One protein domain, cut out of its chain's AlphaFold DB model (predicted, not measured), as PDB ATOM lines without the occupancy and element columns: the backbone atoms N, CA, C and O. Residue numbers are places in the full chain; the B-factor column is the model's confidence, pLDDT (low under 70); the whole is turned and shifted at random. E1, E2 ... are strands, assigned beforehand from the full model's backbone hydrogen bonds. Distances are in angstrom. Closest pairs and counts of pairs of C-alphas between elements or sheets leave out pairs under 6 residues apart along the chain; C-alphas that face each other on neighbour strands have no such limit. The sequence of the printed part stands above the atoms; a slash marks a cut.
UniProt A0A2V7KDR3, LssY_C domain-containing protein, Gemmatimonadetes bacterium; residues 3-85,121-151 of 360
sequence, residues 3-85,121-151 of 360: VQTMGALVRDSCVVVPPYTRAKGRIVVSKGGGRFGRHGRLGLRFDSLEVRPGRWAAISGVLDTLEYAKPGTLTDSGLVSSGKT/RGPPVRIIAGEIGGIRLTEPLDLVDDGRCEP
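AT A GLANCE: This is residues 3 to 85 and 121 to 151 of the 360 residues of the protein "LssY_C domain-containing protein" of Gemmatimonadetes bacterium (UniProt A0A2V7KDR3). A long, strongly twisted sheet makes a rod: the meander E3, E4 and E5 runs along it, each strand the antiparallel neighbour of the one before, with E7 beside E5 and short E6 beside one end of E4. The small hairpin of E1 and E2 lies toward one end of the rod, and the loop between E3 and E4 reaches the other. The printed part has 114 residues with no named helix and seven named strands, E1 to E7 in order, in a branched sheet of five and a sheet of two, both antiparallel. The class is all strand, though under half of the residues, 49 of 114, are in named elements. The whole is only just loose, close to compact, with a radius of gyration of the C-alphas of 16.4 A and spans of 57 by 22 by 20 A.

HOW THE PARTS SIT: Start at E1, residues 9 to 11, which forms a hairpin with E2, residues 14 to 17; look for N 11 and O 14, 2.9 A apart. E3, residues 22 to 31, forms a hairpin with E4, residues 41 to 52, at 168 degrees between their directions, with N 26 and O 45 at 2.8 A. The closest C-alphas of E2 and E4 are those of Val 17 and Val 51, 4.9 A apart. E5, residues 55 to 66, forms the next hairpin with E4; N 46 and O 61 are 2.8 A apart. E6, residues 79 to 81, is antiparallel to E4, with N 80 and O 42 at 2.8 A. E3 lies on one side of E4, E5 and E6 on the other side. E7, residues 133 to 137, is antiparallel to E5, with N 62 and O 136 at 2.9 A. E1 and E7 are apart.

IN THESE COORDINATES: Find C-alpha 9 at (-3.727, -33.447, 111.255), where E1 begins. E3 covers 25.9 A and bends by 55 degrees at residue 28. E4 begins at C-alpha 41, (-6.484, -53.622, 89.703), and covers 32.7 A. E5 covers 26.6 A and bends by 78 degrees at residue 58. E7 covers 13.1 A and ends at C-alpha 137, (-11.462, -41.796, 105.694).

THE WHOLE: The two C-alphas farthest apart, those of Phe 36 and Gly 147, are 57.5 A apart. Residues 86 to 120 are cut out, and C-alphas 85 and 121 are 11.2 A apart across the cut, which falls in the link from E6 to E7. Of the links printed whole, E5 to E6 is long, with 12 residues. After E7, residues 138 to 151 hold no named element; residues 150 to 151 pair antiparallel with residues 14 to 15 of E2. Mean pLDDT of the printed part is 85.5, and residues 34 to 37, 83 to 85 and 121 to 122 are under 70.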
ATOM      1  N   VAL A   3       2.942 -46.916 105.401       89.44
ATOM      2  CA  VAL A   3       3.132 -45.649 104.684       89.44
ATOM      3  C   VAL A   3       3.409 -44.548 105.690       89.44
ATOM      4  O   VAL A   3       3.091 -44.699 106.871       89.44
ATOM      5  N   GLN A   4       3.993 -43.455 105.222       90.00
ATOM      6  CA  GLN A   4       4.250 -42.271 106.026       90.00
ATOM      7  C   GLN A   4       3.290 -41.154 105.599       90.00
ATOM      8  O   GLN A   4       3.030 -40.981 104.408       90.00
ATOM      9  N   THR A   5       2.719 -40.431 106.557       89.12
ATOM     10  CA  THR A   5       1.883 -39.252 106.298       89.12
ATOM     11  C   THR A   5       2.758 -38.069 105.900       89.12
ATOM     12  O   THR A   5       3.851 -37.928 106.433       89.12
ATOM     13  N   MET A   6       2.273 -37.171 105.047       84.31
ATOM     14  CA  MET A   6       3.067 -36.012 104.600       84.31
ATOM     15  C   MET A   6       2.821 -34.732 105.404       84.31
ATOM     16  O   MET A   6       3.627 -33.816 105.343       84.31
ATOM     17  N   GLY A   7       1.715 -34.653 106.141       84.44
ATOM     18  CA  GLY A   7       1.302 -33.438 106.837       84.44
ATOM     19  C   GLY A   7       0.630 -33.748 108.163       84.44
ATOM     20  O   GLY A   7       0.213 -34.882 108.410       84.44
ATOM     21  N   ALA A   8       0.549 -32.726 109.008       87.56
ATOM     22  CA  ALA A   8      -0.115 -32.807 110.295       87.56
ATOM     23  C   ALA A   8      -1.635 -32.912 110.122       87.56
ATOM     24  O   ALA A   8      -2.211 -32.276 109.236       87.56
ATOM     25  N   LEU A   9      -2.298 -33.639 111.021       88.25
ATOM     26  CA  LEU A   9      -3.727 -33.447 111.255       88.25
ATOM     27  C   LEU A   9      -3.888 -32.363 112.312       88.25
ATOM     28  O   LEU A   9      -3.311 -32.459 113.395       88.25
ATOM     29  N   VAL A  10      -4.677 -31.343 111.986       87.56
ATOM     30  CA  VAL A  10      -4.898 -30.172 112.835       87.56
ATOM     31  C   VAL A  10      -6.373 -30.087 113.214       87.56
ATOM     32  O   VAL A  10      -7.245 -30.261 112.363       87.56
ATOM     33  N   ARG A  11      -6.649 -29.804 114.487       85.62
ATOM     34  CA  ARG A  11      -7.977 -29.501 115.031       85.62
ATOM     35  C   ARG A  11      -7.849 -28.253 115.892       85.62
ATOM     36  O   ARG A  11      -6.983 -28.225 116.754       85.62
ATOM     37  N   ASP A  12      -8.646 -27.221 115.627       85.62
ATOM     38  CA  ASP A  12      -8.644 -25.968 116.401       85.62
ATOM     39  C   ASP A  12      -7.240 -25.343 116.571       85.62
ATOM     40  O   ASP A  12      -6.841 -24.928 117.654       85.62
ATOM     41  N   SER A  13      -6.456 -25.314 115.483       84.50
ATOM     42  CA  SER A  13      -5.045 -24.872 115.452       84.50
ATOM     43  C   SER A  13      -4.059 -25.695 116.301       84.50
ATOM     44  O   SER A  13      -2.893 -25.314 116.430       84.50
ATOM     45  N   CYS A  14      -4.487 -26.851 116.807       85.31
ATOM     46  CA  CYS A  14      -3.655 -27.832 117.493       85.31
ATOM     47  C   CYS A  14      -3.305 -28.993 116.566       85.31
ATOM     48  O   CYS A  14      -4.178 -29.595 115.939       85.31
ATOM     49  N   VAL A  15      -2.026 -29.352 116.513       87.06
ATOM     50  CA  VAL A  15      -1.551 -30.578 115.871       87.06
ATOM     51  C   VAL A  15      -2.004 -31.770 116.719       87.06
ATOM     52  O   VAL A  15      -1.503 -31.993 117.818       87.06
ATOM     53  N   VAL A  16      -2.976 -32.530 116.209       87.50
ATOM     54  CA  VAL A  16      -3.507 -33.741 116.865       87.50
ATOM     55  C   VAL A  16      -2.788 -35.007 116.410       87.50
ATOM     56  O   VAL A  16      -2.657 -35.957 117.179       87.50
ATOM     57  N   VAL A  17      -2.298 -35.016 115.169       88.19
ATOM     58  CA  VAL A  17      -1.371 -36.031 114.663       88.19
ATOM     59  C   VAL A  17      -0.217 -35.295 113.993       88.19
ATOM     60  O   VAL A  17      -0.471 -34.556 113.037       88.19
ATOM     61  N   PRO A  18       1.026 -35.465 114.471       87.62
ATOM     62  CA  PRO A  18       2.192 -34.859 113.845       87.62
ATOM     63  C   PRO A  18       2.339 -35.276 112.373       87.62
ATOM     64  O   PRO A  18       1.881 -36.359 111.983       87.62
ATOM     65  N   PRO A  19       2.995 -34.448 111.542       87.88
ATOM     66  CA  PRO A  19       3.368 -34.865 110.199       87.88
ATOM     67  C   PRO A  19       4.357 -36.037 110.270       87.88
ATOM     68  O   PRO A  19       4.945 -36.321 111.314       87.88
ATOM     69  N   TYR A  20       4.553 -36.728 109.148       88.75
ATOM     70  CA  TYR A  20       5.560 -37.792 109.024       88.75
ATOM     71  C   TYR A  20       5.386 -38.990 109.972       88.75
ATOM     72  O   TYR A  20       6.312 -39.787 110.149       88.75
ATOM     73  N   THR A  21       4.179 -39.171 110.515       89.44
ATOM     74  CA  THR A  21       3.759 -40.364 111.258       89.44
ATOM     75  C   THR A  21       3.416 -41.517 110.317       89.44
ATOM     76  O   THR A  21       3.425 -41.385 109.092       89.44
ATOM     77  N   ARG A  22       3.165 -42.705 110.873       92.62
ATOM     78  CA  ARG A  22       2.976 -43.930 110.090       92.62
ATOM     79  C   ARG A  22       1.510 -44.326 110.001       92.62
ATOM     80  O   ARG A  22       0.798 -44.301 110.993       92.62
ATOM     81  N   ALA A  23       1.076 -44.828 108.852       92.81
ATOM     82  CA  ALA A  23      -0.209 -45.505 108.709       92.81
ATOM     83  C   ALA A  23      -0.013 -46.946 108.230       92.81
ATOM     84  O   ALA A  23       0.818 -47.241 107.364       92.81
ATOM     85  N   LYS A  24      -0.783 -47.868 108.807       94.19
ATOM     86  CA  LYS A  24      -0.796 -49.282 108.437       94.19
ATOM     87  C   LYS A  24      -1.960 -49.543 107.504       94.19
ATOM     88  O   LYS A  24      -3.109 -49.229 107.807       94.19
ATOM     89  N   GLY A  25      -1.646 -50.185 106.389       89.75
ATOM     90  CA  GLY A  25      -2.642 -50.667 105.454       89.75
ATOM     91  C   GLY A  25      -2.357 -52.068 104.945       89.75
ATOM     92  O   GLY A  25      -1.259 -52.620 105.088       89.75
ATOM     93  N   ARG A  26      -3.363 -52.648 104.307       91.44
ATOM     94  CA  ARG A  26      -3.326 -53.963 103.678       91.44
ATOM     95  C   ARG A  26      -3.846 -53.890 102.255       91.44
ATOM     96  O   ARG A  26      -4.678 -53.056 101.901       91.44
ATOM     97  N   ILE A  27      -3.344 -54.806 101.442       91.12
ATOM     98  CA  ILE A  27      -3.810 -54.984 100.076       91.12
ATOM     99  C   ILE A  27      -5.104 -55.797 100.139       91.12
ATOM    100  O   ILE A  27      -5.090 -56.941 100.581       91.12
ATOM    101  N   VAL A  28      -6.214 -55.205  99.702       91.25
ATOM    102  CA  VAL A  28      -7.528 -55.874  99.645       91.25
ATOM    103  C   VAL A  28      -7.837 -56.432  98.261       91.25
ATOM    104  O   VAL A  28      -8.602 -57.382  98.120       91.25
ATOM    105  N   VAL A  29      -7.217 -55.870  97.221       89.56
ATOM    106  CA  VAL A  29      -7.297 -56.372  95.848       89.56
ATOM    107  C   VAL A  29      -5.913 -56.293  95.228       89.56
ATOM    108  O   VAL A  29      -5.310 -55.230  95.226       89.56
ATOM    109  N   SER A  30      -5.436 -57.396  94.653       89.12
ATOM    110  CA  SER A  30      -4.244 -57.428  93.801       89.12
ATOM    111  C   SER A  30      -4.521 -58.325  92.606       89.12
ATOM    112  O   SER A  30      -4.506 -59.551  92.701       89.12
ATOM    113  N   LYS A  31      -4.867 -57.713  91.473       85.94
ATOM    114  CA  LYS A  31      -5.116 -58.415  90.214       85.94
ATOM    115  C   LYS A  31      -4.172 -57.861  89.162       85.94
ATOM    116  O   LYS A  31      -4.259 -56.691  88.796       85.94
ATOM    117  N   GLY A  32      -3.275 -58.707  88.662       79.12
ATOM    118  CA  GLY A  32      -2.436 -58.366  87.517       79.12
ATOM    119  C   GLY A  32      -3.263 -58.154  86.247       79.12
ATOM    120  O   GLY A  32      -4.437 -58.525  86.180       79.12
ATOM    121  N   GLY A  33      -2.641 -57.579  85.219       76.50
ATOM    122  CA  GLY A  33      -3.291 -57.474  83.920       76.50
ATOM    123  C   GLY A  33      -3.496 -58.850  83.279       76.50
ATOM    124  O   GLY A  33      -2.590 -59.689  83.236       76.50
ATOM    125  N   GLY A  34      -4.715 -59.098  82.806       67.94
ATOM    126  CA  GLY A  34      -5.126 -60.374  82.221       67.94
ATOM    127  C   GLY A  34      -4.845 -60.462  80.721       67.94
ATOM    128  O   GLY A  34      -4.391 -59.498  80.102       67.94
ATOM    129  N   ARG A  35      -5.138 -61.627  80.121       67.62
ATOM    130  CA  ARG A  35      -5.105 -61.821  78.658       67.62
ATOM    131  C   ARG A  35      -6.015 -60.804  77.952       67.62
ATOM    132  O   ARG A  35      -6.943 -60.281  78.569       67.62
ATOM    133  N   PHE A  36      -5.739 -60.542  76.675       65.31
ATOM    134  CA  PHE A  36      -6.472 -59.564  75.859       65.31
ATOM    135  C   PHE A  36      -6.455 -58.141  76.443       65.31
ATOM    136  O   PHE A  36      -7.419 -57.394  76.315       65.31
ATOM    137  N   GLY A  37      -5.375 -57.765  77.133       64.19
ATOM    138  CA  GLY A  37      -5.229 -56.411  77.667       64.19
ATOM    139  C   GLY A  37      -6.133 -56.066  78.857       64.19
ATOM    140  O   GLY A  37      -6.239 -54.884  79.183       64.19
ATOM    141  N   ARG A  38      -6.767 -57.046  79.532       74.12
ATOM    142  CA  ARG A  38      -7.576 -56.773  80.740       74.12
ATOM    143  C   ARG A  38      -6.741 -56.018  81.777       74.12
ATOM    144  O   ARG A  38      -5.640 -56.448  82.114       74.12
ATOM    145  N   HIS A  39      -7.292 -54.923  82.289       80.19
ATOM    146  CA  HIS A  39      -6.606 -54.017  83.207       80.19
ATOM    147  C   HIS A  39      -6.299 -54.670  84.552       80.19
ATOM    148  O   HIS A  39      -7.144 -55.373  85.117       80.19
ATOM    149  N   GLY A  40      -5.100 -54.396  85.066       84.56
ATOM    150  CA  GLY A  40      -4.773 -54.702  86.448       84.56
ATOM    151  C   GLY A  40      -5.595 -53.838  87.402       84.56
ATOM    152  O   GLY A  40      -6.027 -52.740  87.045       84.56
ATOM    153  N   ARG A  41      -5.813 -54.339  88.617       89.50
ATOM    154  CA  ARG A  41      -6.484 -53.622  89.703       89.50
ATOM    155  C   ARG A  41      -5.709 -53.797  90.997       89.50
ATOM    156  O   ARG A  41      -5.263 -54.905  91.296       89.50
ATOM    157  N   LEU A  42      -5.615 -52.728  91.769       90.75
ATOM    158  CA  LEU A  42      -5.047 -52.727  93.108       90.75
ATOM    159  C   LEU A  42      -6.010 -51.987  94.039       90.75
ATOM    160  O   LEU A  42      -6.623 -51.003  93.642       90.75
ATOM    161  N   GLY A  43      -6.173 -52.488  95.256       90.25
ATOM    162  CA  GLY A  43      -6.969 -51.850  96.296       90.25
ATOM    163  C   GLY A  43      -6.222 -51.889  97.610       90.25
ATOM    164  O   GLY A  43      -5.704 -52.945  97.986       90.25
ATOM    165  N   LEU A  44      -6.197 -50.756  98.300       91.44
ATOM    166  CA  LEU A  44      -5.592 -50.609  99.615       91.44
ATOM    167  C   LEU A  44      -6.659 -50.197 100.622       91.44
ATOM    168  O   LEU A  44      -7.504 -49.353 100.325       91.44
ATOM    169  N   ARG A  45      -6.588 -50.781 101.817       94.44
ATOM    170  CA  ARG A  45      -7.283 -50.276 103.000       94.44
ATOM    171  C   ARG A  45      -6.280 -49.926 104.072       94.44
ATOM    172  O   ARG A  45      -5.290 -50.638 104.223       94.44
ATOM    173  N   PHE A  46      -6.552 -48.852 104.790       95.81
ATOM    174  CA  PHE A  46      -5.768 -48.386 105.920       95.81
ATOM    175  C   PHE A  46      -6.610 -48.579 107.169       95.81
ATOM    176  O   PHE A  46      -7.733 -48.087 107.220       95.81
ATOM    177  N   ASP A  47      -6.076 -49.341 108.120       96.06
ATOM    178  CA  ASP A  47      -6.809 -49.775 109.311       96.06
ATOM    179  C   ASP A  47      -6.235 -49.126 110.594       96.06
ATOM    180  O   ASP A  47      -6.826 -49.207 111.672       96.06
ATOM    181  N   SER A  48      -5.047 -48.507 110.529       95.38
ATOM    182  CA  SER A  48      -4.439 -47.849 111.698       95.38
ATOM    183  C   SER A  48      -3.573 -46.651 111.327       95.38
ATOM    184  O   SER A  48      -2.816 -46.707 110.357       95.38
ATOM    185  N   LEU A  49      -3.627 -45.611 112.154       94.75
ATOM    186  CA  LEU A  49      -2.796 -44.413 112.078       94.75
ATOM    187  C   LEU A  49      -2.005 -44.269 113.377       94.75
ATOM    188  O   LEU A  49      -2.566 -44.337 114.467       94.75
ATOM    189  N   GLU A  50      -0.699 -44.091 113.275       92.25
ATOM    190  CA  GLU A  50       0.138 -43.734 114.407       92.25
ATOM    191  C   GLU A  50      -0.102 -42.268 114.740       92.25
ATOM    192  O   GLU A  50       0.191 -41.383 113.945       92.25
ATOM    193  N   VAL A  51      -0.649 -42.013 115.922       90.25
ATOM    194  CA  VAL A  51      -0.930 -40.649 116.381       90.25
ATOM    195  C   VAL A  51       0.272 -40.054 117.109       90.25
ATOM    196  O   VAL A  51       0.466 -38.846 117.104       90.25
ATOM    197  N   ARG A  52       1.090 -40.915 117.728       84.44
ATOM    198  CA  ARG A  52       2.359 -40.602 118.403       84.44
ATOM    199  C   ARG A  52       3.267 -41.828 118.363       84.44
ATOM    200  O   ARG A  52       2.733 -42.927 118.217       84.44
ATOM    201  N   PRO A  53       4.591 -41.693 118.560       84.75
ATOM    202  CA  PRO A  53       5.501 -42.835 118.574       84.75
ATOM    203  C   PRO A  53       4.984 -43.986 119.449       84.75
ATOM    204  O   PRO A  53       4.835 -43.848 120.661       84.75
ATOM    205  N   GLY A  54       4.647 -45.113 118.817       85.50
ATOM    206  CA  GLY A  54       4.127 -46.314 119.481       85.50
ATOM    207  C   GLY A  54       2.628 -46.314 119.815       85.50
ATOM    208  O   GLY A  54       2.092 -47.380 120.117       85.50
ATOM    209  N   ARG A  55       1.918 -45.183 119.705       90.06
ATOM    210  CA  ARG A  55       0.471 -45.075 119.956       90.06
ATOM    211  C   ARG A  55      -0.302 -45.046 118.640       90.06
ATOM    212  O   ARG A  55      -0.107 -44.163 117.809       90.06
ATOM    213  N   TRP A  56      -1.225 -45.988 118.487       93.19
ATOM    214  CA  TRP A  56      -2.002 -46.182 117.264       93.19
ATOM    215  C   TRP A  56      -3.489 -45.936 117.516       93.19
ATOM    216  O   TRP A  56      -4.026 -46.405 118.516       93.19
ATOM    217  N   ALA A  57      -4.141 -45.233 116.595       93.44
ATOM    218  CA  ALA A  57      -5.588 -45.112 116.501       93.44
ATOM    219  C   ALA A  57      -6.107 -46.004 115.366       93.44
ATOM    220  O   ALA A  57      -5.448 -46.156 114.331       93.44
ATOM    221  N   ALA A  58      -7.283 -46.597 115.565       95.50
ATOM    222  CA  ALA A  58      -7.989 -47.292 114.498       95.50
ATOM    223  C   ALA A  58      -8.523 -46.263 113.497       95.50
ATOM    224  O   ALA A  58      -9.019 -45.211 113.894       95.50
ATOM    225  N   ILE A  59      -8.406 -46.570 112.208       95.75
ATOM    226  CA  ILE A  59      -8.985 -45.757 111.139       95.75
ATOM    227  C   ILE A  59      -9.663 -46.666 110.124       95.75
ATOM    228  O   ILE A  59      -9.236 -47.801 109.936       95.75
ATOM    229  N   SER A  60     -10.658 -46.142 109.419       95.56
ATOM    230  CA  SER A  60     -11.245 -46.789 108.246       95.56
ATOM    231  C   SER A  60     -10.903 -45.940 107.028       95.56
ATOM    232  O   SER A  60     -11.564 -44.944 106.757       95.56
ATOM    233  N   GLY A  61      -9.811 -46.276 106.336       95.38
ATOM    234  CA  GLY A  61      -9.275 -45.482 105.228       95.38
ATOM    235  C   GLY A  61      -9.172 -46.246 103.911       95.38
ATOM    236  O   GLY A  61      -8.849 -47.436 103.880       95.38
ATOM    237  N   VAL A  62      -9.386 -45.543 102.801       95.12
ATOM    238  CA  VAL A  62      -9.177 -46.040 101.434       95.12
ATOM    239  C   VAL A  62      -8.256 -45.106 100.652       95.12
ATOM    240  O   VAL A  62      -8.097 -43.938 101.003       95.12
ATOM    241  N   LEU A  63      -7.634 -45.622  99.590       92.75
ATOM    242  CA  LEU A  63      -6.850 -44.798  98.670       92.75
ATOM    243  C   LEU A  63      -7.771 -43.803  97.949       92.75
ATOM    244  O   LEU A  63      -8.781 -44.208  97.382       92.75
ATOM    245  N   ASP A  64      -7.414 -42.527  97.955       91.62
ATOM    246  CA  ASP A  64      -8.211 -41.453  97.355       91.62
ATOM    247  C   ASP A  64      -7.526 -40.879  96.117       91.62
ATOM    248  O   ASP A  64      -8.085 -40.846  95.022       91.62
ATOM    249  N   THR A  65      -6.254 -40.523  96.273       91.00
ATOM    250  CA  THR A  65      -5.409 -40.030  95.188       91.00
ATOM    251  C   THR A  65      -4.101 -40.795  95.152       91.00
ATOM    252  O   THR A  65      -3.659 -41.360  96.152       91.00
ATOM    253  N   LEU A  66      -3.482 -40.831  93.978       91.00
ATOM    254  CA  LEU A  66      -2.169 -41.420  93.783       91.00
ATOM    255  C   LEU A  66      -1.473 -40.657  92.655       91.00
ATOM    256  O   LEU A  66      -2.063 -40.456  91.594       91.00
ATOM    257  N   GLU A  67      -0.241 -40.222  92.895       89.19
ATOM    258  CA  GLU A  67       0.481 -39.266  92.057       89.19
ATOM    259  C   GLU A  67       0.546 -39.662  90.576       89.19
ATOM    260  O   GLU A  67       0.362 -38.816  89.698       89.19
ATOM    261  N   TYR A  68       0.787 -40.945  90.286       89.06
ATOM    262  CA  TYR A  68       0.900 -41.433  88.911       89.06
ATOM    263  C   TYR A  68      -0.372 -42.117  88.400       89.06
ATOM    264  O   TYR A  68      -0.394 -42.614  87.264       89.06
ATOM    265  N   ALA A  69      -1.448 -42.135  89.191       86.88
ATOM    266  CA  ALA A  69      -2.737 -42.616  88.718       86.88
ATOM    267  C   ALA A  69      -3.332 -41.638  87.702       86.88
ATOM    268  O   ALA A  69      -3.311 -40.418  87.855       86.88
ATOM    269  N   LYS A  70      -3.901 -42.188  86.627       84.50
ATOM    270  CA  LYS A  70      -4.565 -41.364  85.615       84.50
ATOM    271  C   LYS A  70      -5.932 -40.903  86.132       84.50
ATOM    272  O   LYS A  70      -6.592 -41.675  86.838       84.50
ATOM    273  N   PRO A  71      -6.420 -39.726  85.704       82.06
ATOM    274  CA  PRO A  71      -7.789 -39.308  85.981       82.06
ATOM    275  C   PRO A  71      -8.798 -40.413  85.634       82.06
ATOM    276  O   PRO A  71      -8.688 -41.060  84.589       82.06
ATOM    277  N   GLY A  72      -9.744 -40.669  86.539       83.94
ATOM    278  CA  GLY A  72     -10.784 -41.693  86.381       83.94
ATOM    279  C   GLY A  72     -10.328 -43.146  86.568       83.94
ATOM    280  O   GLY A  72     -11.108 -44.060  86.308       83.94
ATOM    281  N   THR A  73      -9.081 -43.397  86.983       87.19
ATOM    282  CA  THR A  73      -8.617 -44.764  87.296       87.19
ATOM    283  C   THR A  73      -8.748 -45.161  88.759       87.19
ATOM    284  O   THR A  73      -8.657 -46.354  89.041       87.19
ATOM    285  N   LEU A  74      -8.976 -44.195  89.649       88.69
ATOM    286  CA  LEU A  74      -9.304 -44.388  91.060       88.69
ATOM    287  C   LEU A  74     -10.823 -44.301  91.237       88.69
ATOM    288  O   LEU A  74     -11.456 -43.420  90.661       88.69
ATOM    289  N   THR A  75     -11.396 -45.234  91.994       88.88
ATOM    290  CA  THR A  75     -12.826 -45.265  92.336       88.88
ATOM    291  C   THR A  75     -13.064 -44.797  93.770       88.88
ATOM    292  O   THR A  75     -12.167 -44.883  94.603       88.88
ATOM    293  N   ASP A  76     -14.309 -44.451  94.105       86.88
ATOM    294  CA  ASP A  76     -14.706 -44.061  95.472       86.88
ATOM    295  C   ASP A  76     -14.511 -45.177  96.514       86.88
ATOM    296  O   ASP A  76     -14.433 -44.933  97.716       86.88
ATOM    297  N   SER A  77     -14.393 -46.426  96.065       85.25
ATOM    298  CA  SER A  77     -14.032 -47.567  96.913       85.25
ATOM    299  C   SER A  77     -12.522 -47.721  97.154       85.25
ATOM    300  O   SER A  77     -12.106 -48.671  97.817       85.25
ATOM    301  N   GLY A  78     -11.700 -46.827  96.595       86.31
ATOM    302  CA  GLY A  78     -10.238 -46.846  96.664       86.31
ATOM    303  C   GLY A  78      -9.566 -47.932  95.830       86.31
ATOM    304  O   GLY A  78      -8.447 -48.357  96.130       86.31
ATOM    305  N   LEU A  79     -10.245 -48.405  94.780       90.44
ATOM    306  CA  LEU A  79      -9.636 -49.277  93.781       90.44
ATOM    307  C   LEU A  79      -8.992 -48.428  92.694       90.44
ATOM    308  O   LEU A  79      -9.648 -47.608  92.061       90.44
ATOM    309  N   VAL A  80      -7.721 -48.697  92.421       89.31
ATOM    310  CA  VAL A  80      -6.996 -48.142  91.283       89.31
ATOM    311  C   VAL A  80      -6.892 -49.186  90.170       89.31
ATOM    312  O   VAL A  80      -6.623 -50.369  90.398       89.31
ATOM    313  N   SER A  81      -7.127 -48.750  88.938       86.50
ATOM    314  CA  SER A  81      -7.012 -49.546  87.717       86.50
ATOM    315  C   SER A  81      -5.808 -49.092  86.899       86.50
ATOM    316  O   SER A  81      -5.461 -47.918  86.886       86.50
ATOM    317  N   SER A  82      -5.195 -49.991  86.128       75.38
ATOM    318  CA  SER A  82      -4.032 -49.660  85.284       75.38
ATOM    319  C   SER A  82      -4.345 -48.665  84.146       75.38
ATOM    320  O   SER A  82      -3.458 -48.302  83.373       75.38
ATOM    321  N   GLY A  83      -5.615 -48.266  84.000       66.44
ATOM    322  CA  GLY A  83      -6.122 -47.403  82.939       66.44
ATOM    323  C   GLY A  83      -6.087 -48.059  81.557       66.44
ATOM    324  O   GLY A  83      -5.486 -49.116  81.347       66.44
ATOM    325  N   LYS A  84      -6.729 -47.412  80.576       53.16
ATOM    326  CA  LYS A  84      -6.600 -47.804  79.169       53.16
ATOM    327  C   LYS A  84      -5.167 -47.508  78.715       53.16
ATOM    328  O   LYS A  84      -4.737 -46.354  78.696       53.16
ATOM    329  N   THR A  85      -4.411 -48.530  78.324       44.31
ATOM    330  CA  THR A  85      -3.314 -48.332  77.374       44.31
ATOM    331  C   THR A  85      -3.956 -48.056  76.028       44.31
ATOM    332  O   THR A  85      -4.294 -48.986  75.301       44.31
ATOM    333  N   ARG A 121      -0.658 -59.498  77.952       61.31
ATOM    334  CA  ARG A 121      -1.193 -59.197  79.286       61.31
ATOM    335  C   ARG A 121      -1.375 -57.685  79.409       61.31
ATOM    336  O   ARG A 121      -0.511 -56.929  78.967       61.31
ATOM    337  N   GLY A 122      -2.494 -57.253  79.986       66.00
ATOM    338  CA  GLY A 122      -2.693 -55.843  80.317       66.00
ATOM    339  C   GLY A 122      -1.606 -55.328  81.274       66.00
ATOM    340  O   GLY A 122      -0.948 -56.126  81.952       66.00
ATOM    341  N   PRO A 123      -1.388 -54.007  81.346       73.06
ATOM    342  CA  PRO A 123      -0.437 -53.445  82.296       73.06
ATOM    343  C   PRO A 123      -0.886 -53.728  83.743       73.06
ATOM    344  O   PRO A 123      -2.081 -53.639  84.044       73.06
ATOM    345  N   PRO A 124       0.032 -54.087  84.658       78.19
ATOM    346  CA  PRO A 124      -0.278 -54.141  86.082       78.19
ATOM    347  C   PRO A 124      -0.397 -52.723  86.659       78.19
ATOM    348  O   PRO A 124       0.189 -51.781  86.127       78.19
ATOM    349  N   VAL A 125      -1.103 -52.588  87.782       82.94
ATOM    350  CA  VAL A 125      -0.966 -51.407  88.646       82.94
ATOM    351  C   VAL A 125       0.268 -51.600  89.520       82.94
ATOM    352  O   VAL A 125       0.493 -52.698  90.031       82.94
ATOM    353  N   ARG A 126       1.073 -50.550  89.676       83.81
ATOM    354  CA  ARG A 126       2.231 -50.524  90.569       83.81
ATOM    355  C   ARG A 126       2.204 -49.214  91.337       83.81
ATOM    356  O   ARG A 126       1.998 -48.183  90.710       83.81
ATOM    357  N   ILE A 127       2.420 -49.298  92.642       85.06
ATOM    358  CA  ILE A 127       2.786 -48.155  93.475       85.06
ATOM    359  C   ILE A 127       4.296 -48.245  93.646       85.06
ATOM    360  O   ILE A 127       4.803 -49.325  93.969       85.06
ATOM    361  N   ILE A 128       5.011 -47.167  93.351       85.19
ATOM    362  CA  ILE A 128       6.472 -47.140  93.472       85.19
ATOM    363  C   ILE A 128       6.897 -46.478  94.782       85.19
ATOM    364  O   ILE A 128       6.153 -45.700  95.373       85.19
ATOM    365  N   ALA A 129       8.094 -46.813  95.260       82.00
ATOM    366  CA  ALA A 129       8.646 -46.172  96.446       82.00
ATOM    367  C   ALA A 129       8.753 -44.654  96.229       82.00
ATOM    368  O   ALA A 129       9.159 -44.212  95.155       82.00
ATOM    369  N   GLY A 130       8.366 -43.883  97.243       83.81
ATOM    370  CA  GLY A 130       8.330 -42.423  97.197       83.81
ATOM    371  C   GLY A 130       7.037 -41.831  96.630       83.81
ATOM    372  O   GLY A 130       6.787 -40.661  96.874       83.81
ATOM    373  N   GLU A 131       6.189 -42.587  95.928       89.12
ATOM    374  CA  GLU A 131       4.941 -42.066  95.348       89.12
ATOM    375  C   GLU A 131       3.989 -41.493  96.415       89.12
ATOM    376  O   GLU A 131       3.711 -42.149  97.420       89.12
ATOM    377  N   ILE A 132       3.467 -40.280  96.188       91.12
ATOM    378  CA  ILE A 132       2.505 -39.643  97.104       91.12
ATOM    379  C   ILE A 132       1.073 -40.056  96.747       91.12
ATOM    380  O   ILE A 132       0.694 -40.145  95.579       91.12
ATOM    381  N   GLY A 133       0.237 -40.248  97.765       91.19
ATOM    382  CA  GLY A 133      -1.201 -40.420  97.603       91.19
ATOM    383  C   GLY A 133      -1.990 -39.896  98.796       91.19
ATOM    384  O   GLY A 133      -1.444 -39.667  99.874       91.19
ATOM    385  N   GLY A 134      -3.287 -39.704  98.590       92.00
ATOM    386  CA  GLY A 134      -4.245 -39.323  99.619       92.00
ATOM    387  C   GLY A 134      -4.930 -40.548 100.212       92.00
ATOM    388  O   GLY A 134      -5.283 -41.482  99.488       92.00
ATOM    389  N   ILE A 135      -5.148 -40.528 101.523       93.06
ATOM    390  CA  ILE A 135      -6.015 -41.483 102.217       93.06
ATOM    391  C   ILE A 135      -7.302 -40.743 102.557       93.06
ATOM    392  O   ILE A 135      -7.264 -39.743 103.271       93.06
ATOM    393  N   ARG A 136      -8.437 -41.251 102.081       94.06
ATOM    394  CA  ARG A 136      -9.749 -40.757 102.495       94.06
ATOM    395  C   ARG A 136     -10.324 -41.679 103.547       94.06
ATOM    396  O   ARG A 136     -10.400 -42.894 103.349       94.06
ATOM    397  N   LEU A 137     -10.745 -41.085 104.653       94.69
ATOM    398  CA  LEU A 137     -11.462 -41.796 105.694       94.69
ATOM    399  C   LEU A 137     -12.903 -42.050 105.246       94.69
ATOM    400  O   LEU A 137     -13.555 -41.175 104.678       94.69
ATOM    401  N   THR A 138     -13.379 -43.270 105.463       95.00
ATOM    402  CA  THR A 138     -14.763 -43.682 105.199       95.00
ATOM    403  C   THR A 138     -15.639 -43.597 106.443       95.00
ATOM    404  O   THR A 138     -16.853 -43.718 106.334       95.00
ATOM    405  N   GLU A 139     -15.027 -43.390 107.606       94.81
ATOM    406  CA  GLU A 139     -15.676 -43.183 108.900       94.81
ATOM    407  C   GLU A 139     -14.980 -42.016 109.621       94.81
ATOM    408  O   GLU A 139     -13.820 -41.718 109.303       94.81
ATOM    409  N   PRO A 140     -15.654 -41.336 110.564       92.88
ATOM    410  CA  PRO A 140     -15.030 -40.300 111.381       92.88
ATOM    411  C   PRO A 140     -13.772 -40.797 112.107       92.88
ATOM    412  O   PRO A 140     -13.684 -41.952 112.519       92.88
ATOM    413  N   LEU A 141     -12.785 -39.911 112.258       90.00
ATOM    414  CA  LEU A 141     -11.570 -40.201 113.014       90.00
ATOM    415  C   LEU A 141     -11.774 -39.888 114.497       90.00
ATOM    416  O   LEU A 141     -11.657 -38.730 114.913       90.00
ATOM    417  N   ASP A 142     -11.989 -40.930 115.289       88.38
ATOM    418  CA  ASP A 142     -12.100 -40.810 116.739       88.38
ATOM    419  C   ASP A 142     -10.714 -40.888 117.388       88.38
ATOM    420  O   ASP A 142     -10.109 -41.952 117.542       88.38
ATOM    421  N   LEU A 143     -10.188 -39.721 117.758       85.25
ATOM    422  CA  LEU A 143      -8.954 -39.599 118.529       85.25
ATOM    423  C   LEU A 143      -9.294 -39.359 119.993       85.25
ATOM    424  O   LEU A 143     -10.094 -38.480 120.309       85.25
ATOM    425  N   VAL A 144      -8.641 -40.106 120.882       79.88
ATOM    426  CA  VAL A 144      -8.695 -39.839 122.321       79.88
ATOM    427  C   VAL A 144      -7.986 -38.516 122.586       79.88
ATOM    428  O   VAL A 144      -6.766 -38.435 122.422       79.88
ATOM    429  N   ASP A 145      -8.756 -37.513 122.998       74.75
ATOM    430  CA  ASP A 145      -8.227 -36.245 123.481       74.75
ATOM    431  C   ASP A 145      -7.489 -36.476 124.804       74.75
ATOM    432  O   ASP A 145      -8.037 -37.037 125.752       74.75
ATOM    433  N   ASP A 146      -6.218 -36.094 124.846       75.12
ATOM    434  CA  ASP A 146      -5.406 -36.126 126.060       75.12
ATOM    435  C   ASP A 146      -5.025 -34.728 126.554       75.12
ATOM    436  O   ASP A 146      -4.109 -34.583 127.368       75.12
ATOM    437  N   GLY A 147      -5.728 -33.701 126.066       74.25
ATOM    438  CA  GLY A 147      -5.576 -32.311 126.476       74.25
ATOM    439  C   GLY A 147      -4.273 -31.660 126.015       74.25
ATOM    440  O   GLY A 147      -3.971 -30.546 126.441       74.25
ATOM    441  N   ARG A 148      -3.469 -32.325 125.172       73.56
ATOM    442  CA  ARG A 148      -2.225 -31.758 124.634       73.56
ATOM    443  C   ARG A 148      -2.464 -31.099 123.282       73.56
ATOM    444  O   ARG A 148      -2.892 -31.750 122.333       73.56
ATOM    445  N   CYS A 149      -2.096 -29.826 123.195       79.12
ATOM    446  CA  CYS A 149      -2.099 -29.039 121.970       79.12
ATOM    447  C   CYS A 149      -0.668 -28.605 121.646       79.12
ATOM    448  O   CYS A 149      -0.084 -27.805 122.376       79.12
ATOM    449  N   GLU A 150      -0.110 -29.117 120.552       80.19
ATOM    450  CA  GLU A 150       1.060 -28.505 119.920       80.19
ATOM    451  C   GLU A 150       0.547 -27.487 118.895       80.19
ATOM    452  O   GLU A 150      -0.105 -27.885 117.925       80.19
ATOM    453  N   PRO A 151       0.752 -26.172 119.095       76.38
ATOM    454  CA  PRO A 151       0.265 -25.194 118.139       76.38
ATOM    455  C   PRO A 151       1.032 -25.337 116.823       76.38
ATOM    456  O   PRO A 151       2.244 -25.555 116.816       76.38
TER     457      PRO A 151